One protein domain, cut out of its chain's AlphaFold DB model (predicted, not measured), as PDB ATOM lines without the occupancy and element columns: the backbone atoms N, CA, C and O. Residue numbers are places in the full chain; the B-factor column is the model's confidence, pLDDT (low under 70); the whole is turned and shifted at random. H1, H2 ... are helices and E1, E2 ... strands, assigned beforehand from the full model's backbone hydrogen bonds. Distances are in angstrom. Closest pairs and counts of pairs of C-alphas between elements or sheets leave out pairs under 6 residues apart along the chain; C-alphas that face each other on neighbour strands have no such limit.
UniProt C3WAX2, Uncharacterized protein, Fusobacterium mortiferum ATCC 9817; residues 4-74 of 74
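What this domain is: This is residues 4 to 74 of the 74 residues of an uncharacterized protein of Fusobacterium mortiferum ATCC 9817 (UniProt C3WAX2). A long, thin rod: a small head at one end, and from it a two-stranded arm that makes most of the length. The head holds the short strands E1, E6 and E7, the one-turn helix H1 and the near ends of E2 and E5; E2 and E5 run out of it side by side, and farther out the hairpin E3 and E4 makes the far part of the arm. The 71 printed residues have seven named strands and one named helix, in the order E1 E2 E3 E4 E5 E6 H1 E7, and the class is mostly strand. One sheet has the order E6 E5 E2 E1 E7, the other is E3 and E4, both antiparallel. The whole is extended, with a radius of gyration of the C-alphas of 18.7 A and spans of 57 by 21 by 20 A.

How they stand to each other: E1, residues 4 to 6, forms a hairpin with E2, residues 11 to 19; N 6 and O 11 are 2.8 A apart, within hydrogen-bond range. Pairing along E2 is staggered: residues 11 to 12 pair with E1 and residues 13 to 19 with E5, residues 45 to 52. E2 and E5 are antiparallel at 165 degrees, with N 16 and O 49 at 2.8 A. E2 runs on into E3, residues 22 to 27, across a break of 2 residues, at 47 degrees. E3 and E4, residues 33 to 41, form an antiparallel hairpin, with N 24 and O 39 at 2.9 A; E4 bends by 96 degrees at residue 36. E5 and E6, residues 58 to 60, form a hairpin, with N 50 and O 59 at 2.8 A. H1, residues 66 to 69, is on the five-stranded sheet at a height of 5.7 A, over none of its strands. It is too short for an O i to N i+4 pair; its one O i to N i+3 pair is within range. E7, residues 70 to 73, is an edge strand antiparallel to E1, with N 5 and O 71 at 2.8 A. This sheet is strongly twisted and curled like part of a barrel.

Where its parts are: E1 begins at C-alpha 4, (139.715, 159.132, 131.118). E2 measures 24.7 A, E3 15.0 A, E4 15.8 A and E5 19.8 A; E1, E6, H1 and E7 are shorter. E3 ends at C-alpha 27, (128.926, 175.257, 172.873), and E7 at C-alpha 73, (144.145, 157.012, 127.144).

The domain as a whole: The C-alphas of Lys 29 and Glu 74, the two farthest apart, are 58.7 A apart. Those of Trp 4 and Glu 74, the first and last printed, are 9.0 A apart. The printed part has no cut, and its links are tight. Its mean pLDDT is 90.4, and no printed residue is under 70.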
ATOM      1  N   TRP A   4     140.944 158.961 131.877       94.62
ATOM      2  CA  TRP A   4     139.715 159.132 131.118       94.62
ATOM      3  C   TRP A   4     139.688 160.523 130.488       94.62
ATOM      4  O   TRP A   4     139.721 161.535 131.200       94.62
ATOM      5  N   GLU A   5     139.607 160.576 129.167       95.25
ATOM      6  CA  GLU A   5     139.464 161.789 128.380       95.25
ATOM      7  C   GLU A   5     138.032 161.946 127.880       95.25
ATOM      8  O   GLU A   5     137.419 161.033 127.342       95.25
ATOM      9  N   CYS A   6     137.462 163.131 128.070       95.25
ATOM     10  CA  CYS A   6     136.123 163.454 127.603       95.25
ATOM     11  C   CYS A   6     136.077 163.452 126.074       95.25
ATOM     12  O   CYS A   6     136.683 164.331 125.453       95.25
ATOM     13  N   LYS A   7     135.240 162.595 125.479       94.69
ATOM     14  CA  LYS A   7     135.066 162.489 124.017       94.69
ATOM     15  C   LYS A   7     134.705 163.817 123.344       94.69
ATOM     16  O   LYS A   7     135.011 164.048 122.181       94.69
ATOM     17  N   LYS A   8     134.058 164.733 124.076       93.56
ATOM     18  CA  LYS A   8     133.651 166.045 123.549       93.56
ATOM     19  C   LYS A   8     134.811 167.033 123.405       93.56
ATOM     20  O   LYS A   8     134.731 167.939 122.578       93.56
ATOM     21  N   CYS A   9     135.830 166.960 124.261       93.81
ATOM     22  CA  CYS A   9     136.829 168.032 124.342       93.81
ATOM     23  C   CYS A   9     138.266 167.592 124.649       93.81
ATOM     24  O   CYS A   9     139.129 168.469 124.752       93.81
ATOM     25  N   GLY A  10     138.537 166.296 124.827       93.38
ATOM     26  CA  GLY A  10     139.840 165.773 125.265       93.38
ATOM     27  C   GLY A  10     140.235 166.266 126.661       93.38
ATOM     28  O   GLY A  10     141.400 166.486 126.968       93.38
ATOM     29  N   GLY A  11     139.252 166.636 127.485       93.31
ATOM     30  CA  GLY A  11     139.484 167.101 128.851       93.31
ATOM     31  C   GLY A  11     139.433 165.937 129.829       93.31
ATOM     32  O   GLY A  11     138.533 165.112 129.730       93.31
ATOM     33  N   LYS A  12     140.324 165.908 130.823       94.12
ATOM     34  CA  LYS A  12     140.340 164.842 131.833       94.12
ATOM     35  C   LYS A  12     139.024 164.766 132.621       94.12
ATOM     36  O   LYS A  12     138.604 165.766 133.217       94.12
ATOM     37  N   ILE A  13     138.426 163.579 132.670       94.31
ATOM     38  CA  ILE A  13     137.290 163.253 133.535       94.31
ATOM     39  C   ILE A  13     137.776 162.957 134.954       94.31
ATOM     40  O   ILE A  13     138.853 162.399 135.179       94.31
ATOM     41  N   ARG A  14     136.982 163.383 135.931       92.44
ATOM     42  CA  ARG A  14     137.205 163.180 137.363       92.44
ATOM     43  C   ARG A  14     135.921 162.675 137.999       92.44
ATOM     44  O   ARG A  14     134.844 163.073 137.574       92.44
ATOM     45  N   ILE A  15     136.050 161.889 139.062       91.19
ATOM     46  CA  ILE A  15     134.932 161.602 139.961       91.19
ATOM     47  C   ILE A  15     134.889 162.697 141.029       91.19
ATOM     48  O   ILE A  15     135.906 163.017 141.652       91.19
ATOM     49  N   SER A  16     133.716 163.280 141.232       90.12
ATOM     50  CA  SER A  16     133.414 164.221 142.301       90.12
ATOM     51  C   SER A  16     132.476 163.555 143.298       90.12
ATOM     52  O   SER A  16     131.358 163.192 142.952       90.12
ATOM     53  N   LEU A  17     132.944 163.386 144.535       89.38
ATOM     54  CA  LEU A  17     132.168 162.779 145.613       89.38
ATOM     55  C   LEU A  17     131.578 163.876 146.496       89.38
ATOM     56  O   LEU A  17     132.316 164.638 147.126       89.38
ATOM     57  N   THR A  18     130.255 163.926 146.584       88.75
ATOM     58  CA  THR A  18     129.532 164.769 147.538       88.75
ATOM     59  C   THR A  18     129.290 163.972 148.810       88.75
ATOM     60  O   THR A  18     128.770 162.859 148.763       88.75
ATOM     61  N   ARG A  19     129.674 164.533 149.960       89.56
ATOM     62  CA  ARG A  19     129.573 163.871 151.266       89.56
ATOM     63  C   ARG A  19     128.822 164.733 152.264       89.56
ATOM     64  O   ARG A  19     129.015 165.950 152.296       89.56
ATOM     65  N   VAL A  20     128.039 164.098 153.126       87.12
ATOM     66  CA  VAL A  20     127.563 164.735 154.358       87.12
ATOM     67  C   VAL A  20     128.723 164.731 155.344       87.12
ATOM     68  O   VAL A  20     129.366 163.709 155.530       87.12
ATOM     69  N   MET A  21     129.025 165.869 155.962       86.94
ATOM     70  CA  MET A  21     130.062 165.959 156.990       86.94
ATOM     71  C   MET A  21     129.474 166.551 158.259       86.94
ATOM     72  O   MET A  21     128.818 167.592 158.218       86.94
ATOM     73  N   SER A  22     129.787 165.931 159.390       87.12
ATOM     74  CA  SER A  22     129.523 166.512 160.703       87.12
ATOM     75  C   SER A  22     130.737 167.314 161.163       87.12
ATOM     76  O   SER A  22     131.873 167.047 160.769       87.12
ATOM     77  N   SER A  23     130.511 168.349 161.964       91.31
ATOM     78  CA  SER A  23     131.581 169.190 162.502       91.31
ATOM     79  C   SER A  23     131.346 169.455 163.980       91.31
ATOM     80  O   SER A  23     130.237 169.816 164.369       91.31
ATOM     81  N   ASP A  24     132.402 169.320 164.773       93.25
ATOM     82  CA  ASP A  24     132.353 169.507 166.220       93.25
ATOM     83  C   ASP A  24     132.733 170.943 166.589       93.25
ATOM     84  O   ASP A  24     133.717 171.500 166.083       93.25
ATOM     85  N   TYR A  25     131.984 171.529 167.519       96.38
ATOM     86  CA  TYR A  25     132.207 172.874 168.046       96.38
ATOM     87  C   TYR A  25     132.096 172.864 169.570       96.38
ATOM     88  O   TYR A  25     131.382 172.046 170.147       96.38
ATOM     89  N   ASN A  26     132.757 173.821 170.223       96.75
ATOM     90  CA  ASN A  26     132.390 174.171 171.594       96.75
ATOM     91  C   ASN A  26     130.982 174.780 171.601       96.75
ATOM     92  O   ASN A  26     130.577 175.382 170.605       96.75
ATOM     93  N   ILE A  27     130.267 174.677 172.723       97.31
ATOM     94  CA  ILE A  27     128.926 175.257 172.873       97.31
ATOM     95  C   ILE A  27     128.874 176.332 173.962       97.31
ATOM     96  O   ILE A  27     129.610 176.273 174.949       97.31
ATOM     97  N   ASP A  28     127.998 177.322 173.783       97.19
ATOM     98  CA  ASP A  28     127.655 178.287 174.826       97.19
ATOM     99  C   ASP A  28     126.647 177.706 175.840       97.19
ATOM    100  O   ASP A  28     126.128 176.598 175.697       97.19
ATOM    101  N   LYS A  29     126.311 178.493 176.871       96.62
ATOM    102  CA  LYS A  29     125.336 178.104 177.909       96.62
ATOM    103  C   LYS A  29     123.907 177.863 177.400       96.62
ATOM    104  O   LYS A  29     123.065 177.415 178.170       96.62
ATOM    105  N   LYS A  30     123.605 178.238 176.156       97.38
ATOM    106  CA  LYS A  30     122.314 178.032 175.493       97.38
ATOM    107  C   LYS A  30     122.364 176.867 174.493       97.38
ATOM    108  O   LYS A  30     121.340 176.578 173.886       97.38
ATOM    109  N   GLY A  31     123.515 176.209 174.331       94.62
ATOM    110  CA  GLY A  31     123.713 175.101 173.397       94.62
ATOM    111  C   GLY A  31     124.073 175.522 171.970       94.62
ATOM    112  O   GLY A  31     124.058 174.678 171.081       94.62
ATOM    113  N   ASN A  32     124.402 176.795 171.722       96.31
ATOM    114  CA  ASN A  32     124.795 177.253 170.387       96.31
ATOM    115  C   ASN A  32     126.290 177.012 170.139       96.31
ATOM    116  O   ASN A  32     127.083 177.206 171.065       96.31
ATOM    117  N   PRO A  33     126.704 176.670 168.906       96.00
ATOM    118  CA  PRO A  33     128.114 176.506 168.568       96.00
ATOM    119  C   PRO A  33     128.876 177.836 168.677       96.00
ATOM    120  O   PRO A  33     128.403 178.878 168.221       96.00
ATOM    121  N   ILE A  34     130.081 177.800 169.250       96.19
ATOM    122  CA  ILE A  34     130.969 178.956 169.402       96.19
ATOM    123  C   ILE A  34     132.399 178.649 168.955       96.19
ATOM    124  O   ILE A  34     132.947 177.570 169.186       96.19
ATOM    125  N   GLY A  35     133.042 179.657 168.364       91.75
ATOM    126  CA  GLY A  35     134.437 179.584 167.944       91.75
ATOM    127  C   GLY A  35     134.640 178.827 166.632       91.75
ATOM    128  O   GLY A  35     133.774 178.798 165.760       91.75
ATOM    129  N   LYS A  36     135.842 178.274 166.459       91.50
ATOM    130  CA  LYS A  36     136.219 177.549 165.242       91.50
ATOM    131  C   LYS A  36     135.821 176.078 165.349       91.50
ATOM    132  O   LYS A  36     135.837 175.513 166.439       91.50
ATOM    133  N   CYS A  37     135.538 175.472 164.196       90.12
ATOM    134  CA  CYS A  37     135.374 174.027 164.056       90.12
ATOM    135  C   CYS A  37     136.592 173.313 164.655       90.12
ATOM    136  O   CYS A  37     137.724 173.577 164.244       90.12
ATOM    137  N   LEU A  38     136.352 172.419 165.608       90.25
ATOM    138  CA  LEU A  38     137.394 171.643 166.277       90.25
ATOM    139  C   LEU A  38     137.798 170.439 165.431       90.25
ATOM    140  O   LEU A  38     138.978 170.120 165.312       90.25
ATOM    141  N   ARG A  39     136.807 169.788 164.818       86.19
ATOM    142  CA  ARG A  39     137.003 168.589 164.009       86.19
ATOM    143  C   ARG A  39     135.931 168.487 162.937       86.19
ATOM    144  O   ARG A  39     134.762 168.719 163.218       86.19
ATOM    145  N   LYS A  40     136.337 168.100 161.728       84.88
ATOM    146  CA  LYS A  40     135.424 167.607 160.693       84.88
ATOM    147  C   LYS A  40     135.424 166.090 160.762       84.88
ATOM    148  O   LYS A  40     136.493 165.477 160.761       84.88
ATOM    149  N   LEU A  41     134.247 165.505 160.876       81.94
ATOM    150  CA  LEU A  41     134.058 164.068 160.833       81.94
ATOM    151  C   LEU A  41     133.846 163.675 159.376       81.94
ATOM    152  O   LEU A  41     133.080 164.326 158.659       81.94
ATOM    153  N   GLU A  42     134.553 162.634 158.939       81.12
ATOM    154  CA  GLU A  42     134.235 162.008 157.662       81.12
ATOM    155  C   GLU A  42     132.810 161.476 157.745       81.12
ATOM    156  O   GLU A  42     132.432 160.858 158.742       81.12
ATOM    157  N   GLY A  43     132.013 161.756 156.724       80.00
ATOM    158  CA  GLY A  43     130.678 161.202 156.632       80.00
ATOM    159  C   GLY A  43     130.427 160.586 155.272       80.00
ATOM    160  O   GLY A  43     131.317 160.498 154.420       80.00
ATOM    161  N   GLU A  44     129.209 160.088 155.131       85.31
ATOM    162  CA  GLU A  44     128.809 159.221 154.036       85.31
ATOM    163  C   GLU A  44     128.784 159.987 152.708       85.31
ATOM    164  O   GLU A  44     128.392 161.158 152.641       85.31
ATOM    165  N   THR A  45     129.230 159.318 151.642       86.62
ATOM    166  CA  THR A  45     129.039 159.802 150.272       86.62
ATOM    167  C   THR A  45     127.563 159.680 149.929       86.62
ATOM    168  O   THR A  45     126.998 158.598 150.036       86.62
ATOM    169  N   ILE A  46     126.961 160.792 149.518       88.69
ATOM    170  CA  ILE A  46     125.546 160.868 149.138       88.69
ATOM    171  C   ILE A  46     125.337 161.028 147.634       88.69
ATOM    172  O   ILE A  46     124.220 160.864 147.168       88.69
ATOM    173  N   ALA A  47     126.388 161.376 146.892       85.31
ATOM    174  CA  ALA A  47     126.374 161.376 145.436       85.31
ATOM    175  C   ALA A  47     127.803 161.271 144.905       85.31
ATOM    176  O   ALA A  47     128.726 161.880 145.460       85.31
ATOM    177  N   ASP A  48     127.976 160.561 143.804       89.38
ATOM    178  CA  ASP A  48     129.165 160.588 142.975       89.38
ATOM    179  C   ASP A  48     128.798 161.067 141.570       89.38
ATOM    180  O   ASP A  48     127.793 160.692 140.992       89.38
ATOM    181  N   ASN A  49     129.593 161.981 141.028       90.06
ATOM    182  CA  ASN A  49     129.344 162.542 139.708       90.06
ATOM    183  C   ASN A  49     130.617 162.512 138.883       90.06
ATOM    184  O   ASN A  49     131.720 162.714 139.402       90.06
ATOM    185  N   LEU A  50     130.466 162.338 137.580       92.44
ATOM    186  CA  LEU A  50     131.552 162.473 136.626       92.44
ATOM    187  C   LEU A  50     131.629 163.932 136.178       92.44
ATOM    188  O   LEU A  50     130.634 164.557 135.818       92.44
ATOM    189  N   TYR A  51     132.831 164.499 136.216       93.44
ATOM    190  CA  TYR A  51     133.070 165.904 135.908       93.44
ATOM    191  C   TYR A  51     134.208 166.070 134.909       93.44
ATOM    192  O   TYR A  51     135.328 165.599 135.133       93.44
ATOM    193  N   CYS A  52     133.952 166.817 133.835       93.88
ATOM    194  CA  CYS A  52     134.991 167.251 132.909       93.88
ATOM    195  C   CYS A  52     135.427 168.686 133.220       93.88
ATOM    196  O   CYS A  52     134.679 169.641 133.008       93.88
ATOM    197  N   SER A  53     136.688 168.878 133.614       86.19
ATOM    198  CA  SER A  53     137.186 170.212 133.983       86.19
ATOM    199  C   SER A  53     137.360 171.184 132.814       86.19
ATOM    200  O   SER A  53     137.528 172.376 133.050       86.19
ATOM    201  N   LYS A  54     137.379 170.693 131.568       92.31
ATOM    202  CA  LYS A  54     137.608 171.525 130.377       92.31
ATOM    203  C   LYS A  54     136.310 172.099 129.815       92.31
ATOM    204  O   LYS A  54     136.286 173.266 129.443       92.31
ATOM    205  N   CYS A  55     135.242 171.303 129.761       91.56
ATOM    206  CA  CYS A  55     133.930 171.772 129.308       91.56
ATOM    207  C   CYS A  55     132.987 172.165 130.456       91.56
ATOM    208  O   CYS A  55     131.948 172.761 130.188       91.56
ATOM    209  N   GLY A  56     133.331 171.851 131.710       88.62
ATOM    210  CA  GLY A  56     132.503 172.149 132.882       88.62
ATOM    211  C   GLY A  56     131.248 171.278 132.997       88.62
ATOM    212  O   GLY A  56     130.360 171.610 133.777       88.62
ATOM    213  N   ALA A  57     131.155 170.199 132.214       89.50
ATOM    214  CA  ALA A  57     130.006 169.303 132.223       89.50
ATOM    215  C   ALA A  57     130.032 168.374 133.444       89.50
ATOM    216  O   ALA A  57     131.086 167.839 133.805       89.50
ATOM    217  N   TRP A  58     128.851 168.195 134.028       90.69
ATOM    218  CA  TRP A  58     128.552 167.249 135.094       90.69
ATOM    219  C   TRP A  58     127.648 166.160 134.531       90.69
ATOM    220  O   TRP A  58     126.702 166.470 133.809       90.69
ATOM    221  N   TYR A  59     127.964 164.916 134.857       86.81
ATOM    222  CA  TYR A  59     127.191 163.744 134.481       86.81
ATOM    223  C   TYR A  59     126.914 162.953 135.752       86.81
ATOM    224  O   TYR A  59     127.849 162.632 136.494       86.81
ATOM    225  N   GLU A  60     125.640 162.693 136.019       82.38
ATOM    226  CA  GLU A  60     125.229 161.858 137.143       82.38
ATOM    227  C   GLU A  60     125.663 160.418 136.860       82.38
ATOM    228  O   GLU A  60     125.409 159.892 135.774       82.38
ATOM    229  N   SER A  61     126.377 159.803 137.807       75.50
ATOM    230  CA  SER A  61     126.936 158.452 137.651       75.50
ATOM    231  C   SER A  61     125.853 157.389 137.435       75.50
ATOM    232  O   SER A  61     126.114 156.374 136.796       75.50
ATOM    233  N   GLU A  62     124.644 157.627 137.949       78.50
ATOM    234  CA  GLU A  62     123.497 156.725 137.823       78.50
ATOM    235  C   GLU A  62     122.823 156.797 136.440       78.50
ATOM    236  O   GLU A  62     122.144 155.848 136.047       78.50
ATOM    237  N   GLU A  63     123.006 157.893 135.695       82.12
ATOM    238  CA  GLU A  63     122.352 158.119 134.397       82.12
ATOM    239  C   GLU A  63     123.251 157.822 133.187       82.12
ATOM    240  O   GLU A  63     122.738 157.568 132.095       82.12
ATOM    241  N   PHE A  64     124.578 157.866 133.351       82.06
ATOM    242  CA  PHE A  64     125.539 157.747 132.251       82.06
ATOM    243  C   PHE A  64     126.639 156.736 132.563       82.06
ATOM    244  O   PHE A  64     127.290 156.823 133.606       82.06
ATOM    245  N   GLU A  65     126.934 155.844 131.613       86.31
ATOM    246  CA  GLU A  65     128.147 155.030 131.683       86.31
ATOM    247  C   GLU A  65     129.374 155.895 131.339       86.31
ATOM    248  O   GLU A  65     129.320 156.829 130.530       86.31
ATOM    249  N   LEU A  66     130.516 155.615 131.971       88.50
ATOM    250  CA  LEU A  66     131.734 156.413 131.790       88.50
ATOM    251  C   LEU A  66     132.220 156.362 130.334       88.50
ATOM    252  O   LEU A  66     132.667 157.370 129.782       88.50
ATOM    253  N   GLU A  67     132.069 155.205 129.706       92.25
ATOM    254  CA  GLU A  67     132.373 154.930 128.310       92.25
ATOM    255  C   GLU A  67     131.479 155.715 127.341       92.25
ATOM    256  O   GLU A  67     131.891 155.954 126.206       92.25
ATOM    257  N   ASP A  68     130.293 156.177 127.747       91.06
ATOM    258  CA  ASP A  68     129.448 157.021 126.892       91.06
ATOM    259  C   ASP A  68     130.040 158.424 126.732       91.06
ATOM    260  O   ASP A  68     129.964 159.039 125.663       91.06
ATOM    261  N   ILE A  69     130.680 158.929 127.785       92.12
ATOM    262  CA  ILE A  69     131.148 160.316 127.875       92.12
ATOM    263  C   ILE A  69     132.663 160.461 127.693       92.12
ATOM    264  O   ILE A  69     133.152 161.569 127.422       92.12
ATOM    265  N   ALA A  70     133.414 159.368 127.841       94.56
ATOM    266  CA  ALA A  70     134.866 159.375 127.900       94.56
ATOM    267  C   ALA A  70     135.513 158.140 127.263       94.56
ATOM    268  O   ALA A  70     134.877 157.111 127.057       94.56
ATOM    269  N   GLU A  71     136.797 158.259 126.955       95.94
ATOM    270  CA  GLU A  71     137.661 157.177 126.484       95.94
ATOM    271  C   GLU A  71     138.937 157.106 127.330       95.94
ATOM    272  O   GLU A  71     139.353 158.108 127.914       95.94
ATOM    273  N   TRP A  72     139.509 155.911 127.482       95.12
ATOM    274  CA  TRP A  72     140.716 155.708 128.282       95.12
ATOM    275  C   TRP A  72     141.967 155.840 127.414       95.12
ATOM    276  O   TRP A  72     142.153 155.058 126.485       95.12
ATOM    277  N   GLU A  73     142.844 156.771 127.779       92.50
ATOM    278  CA  GLU A  73     144.145 157.012 127.144       92.50
ATOM    279  C   GLU A  73     145.276 156.618 128.111       92.50
ATOM    280  O   GLU A  73     145.190 156.950 129.293       92.50
ATOM    281  N   GLU A  74     146.311 155.894 127.656       87.56
ATOM    282  CA  GLU A  74     147.382 155.297 128.501       87.56
ATOM    283  C   GLU A  74     148.488 156.241 129.019       87.56
ATOM    284  O   GLU A  74     148.895 157.179 128.301       87.56
TER     285      GLU A  74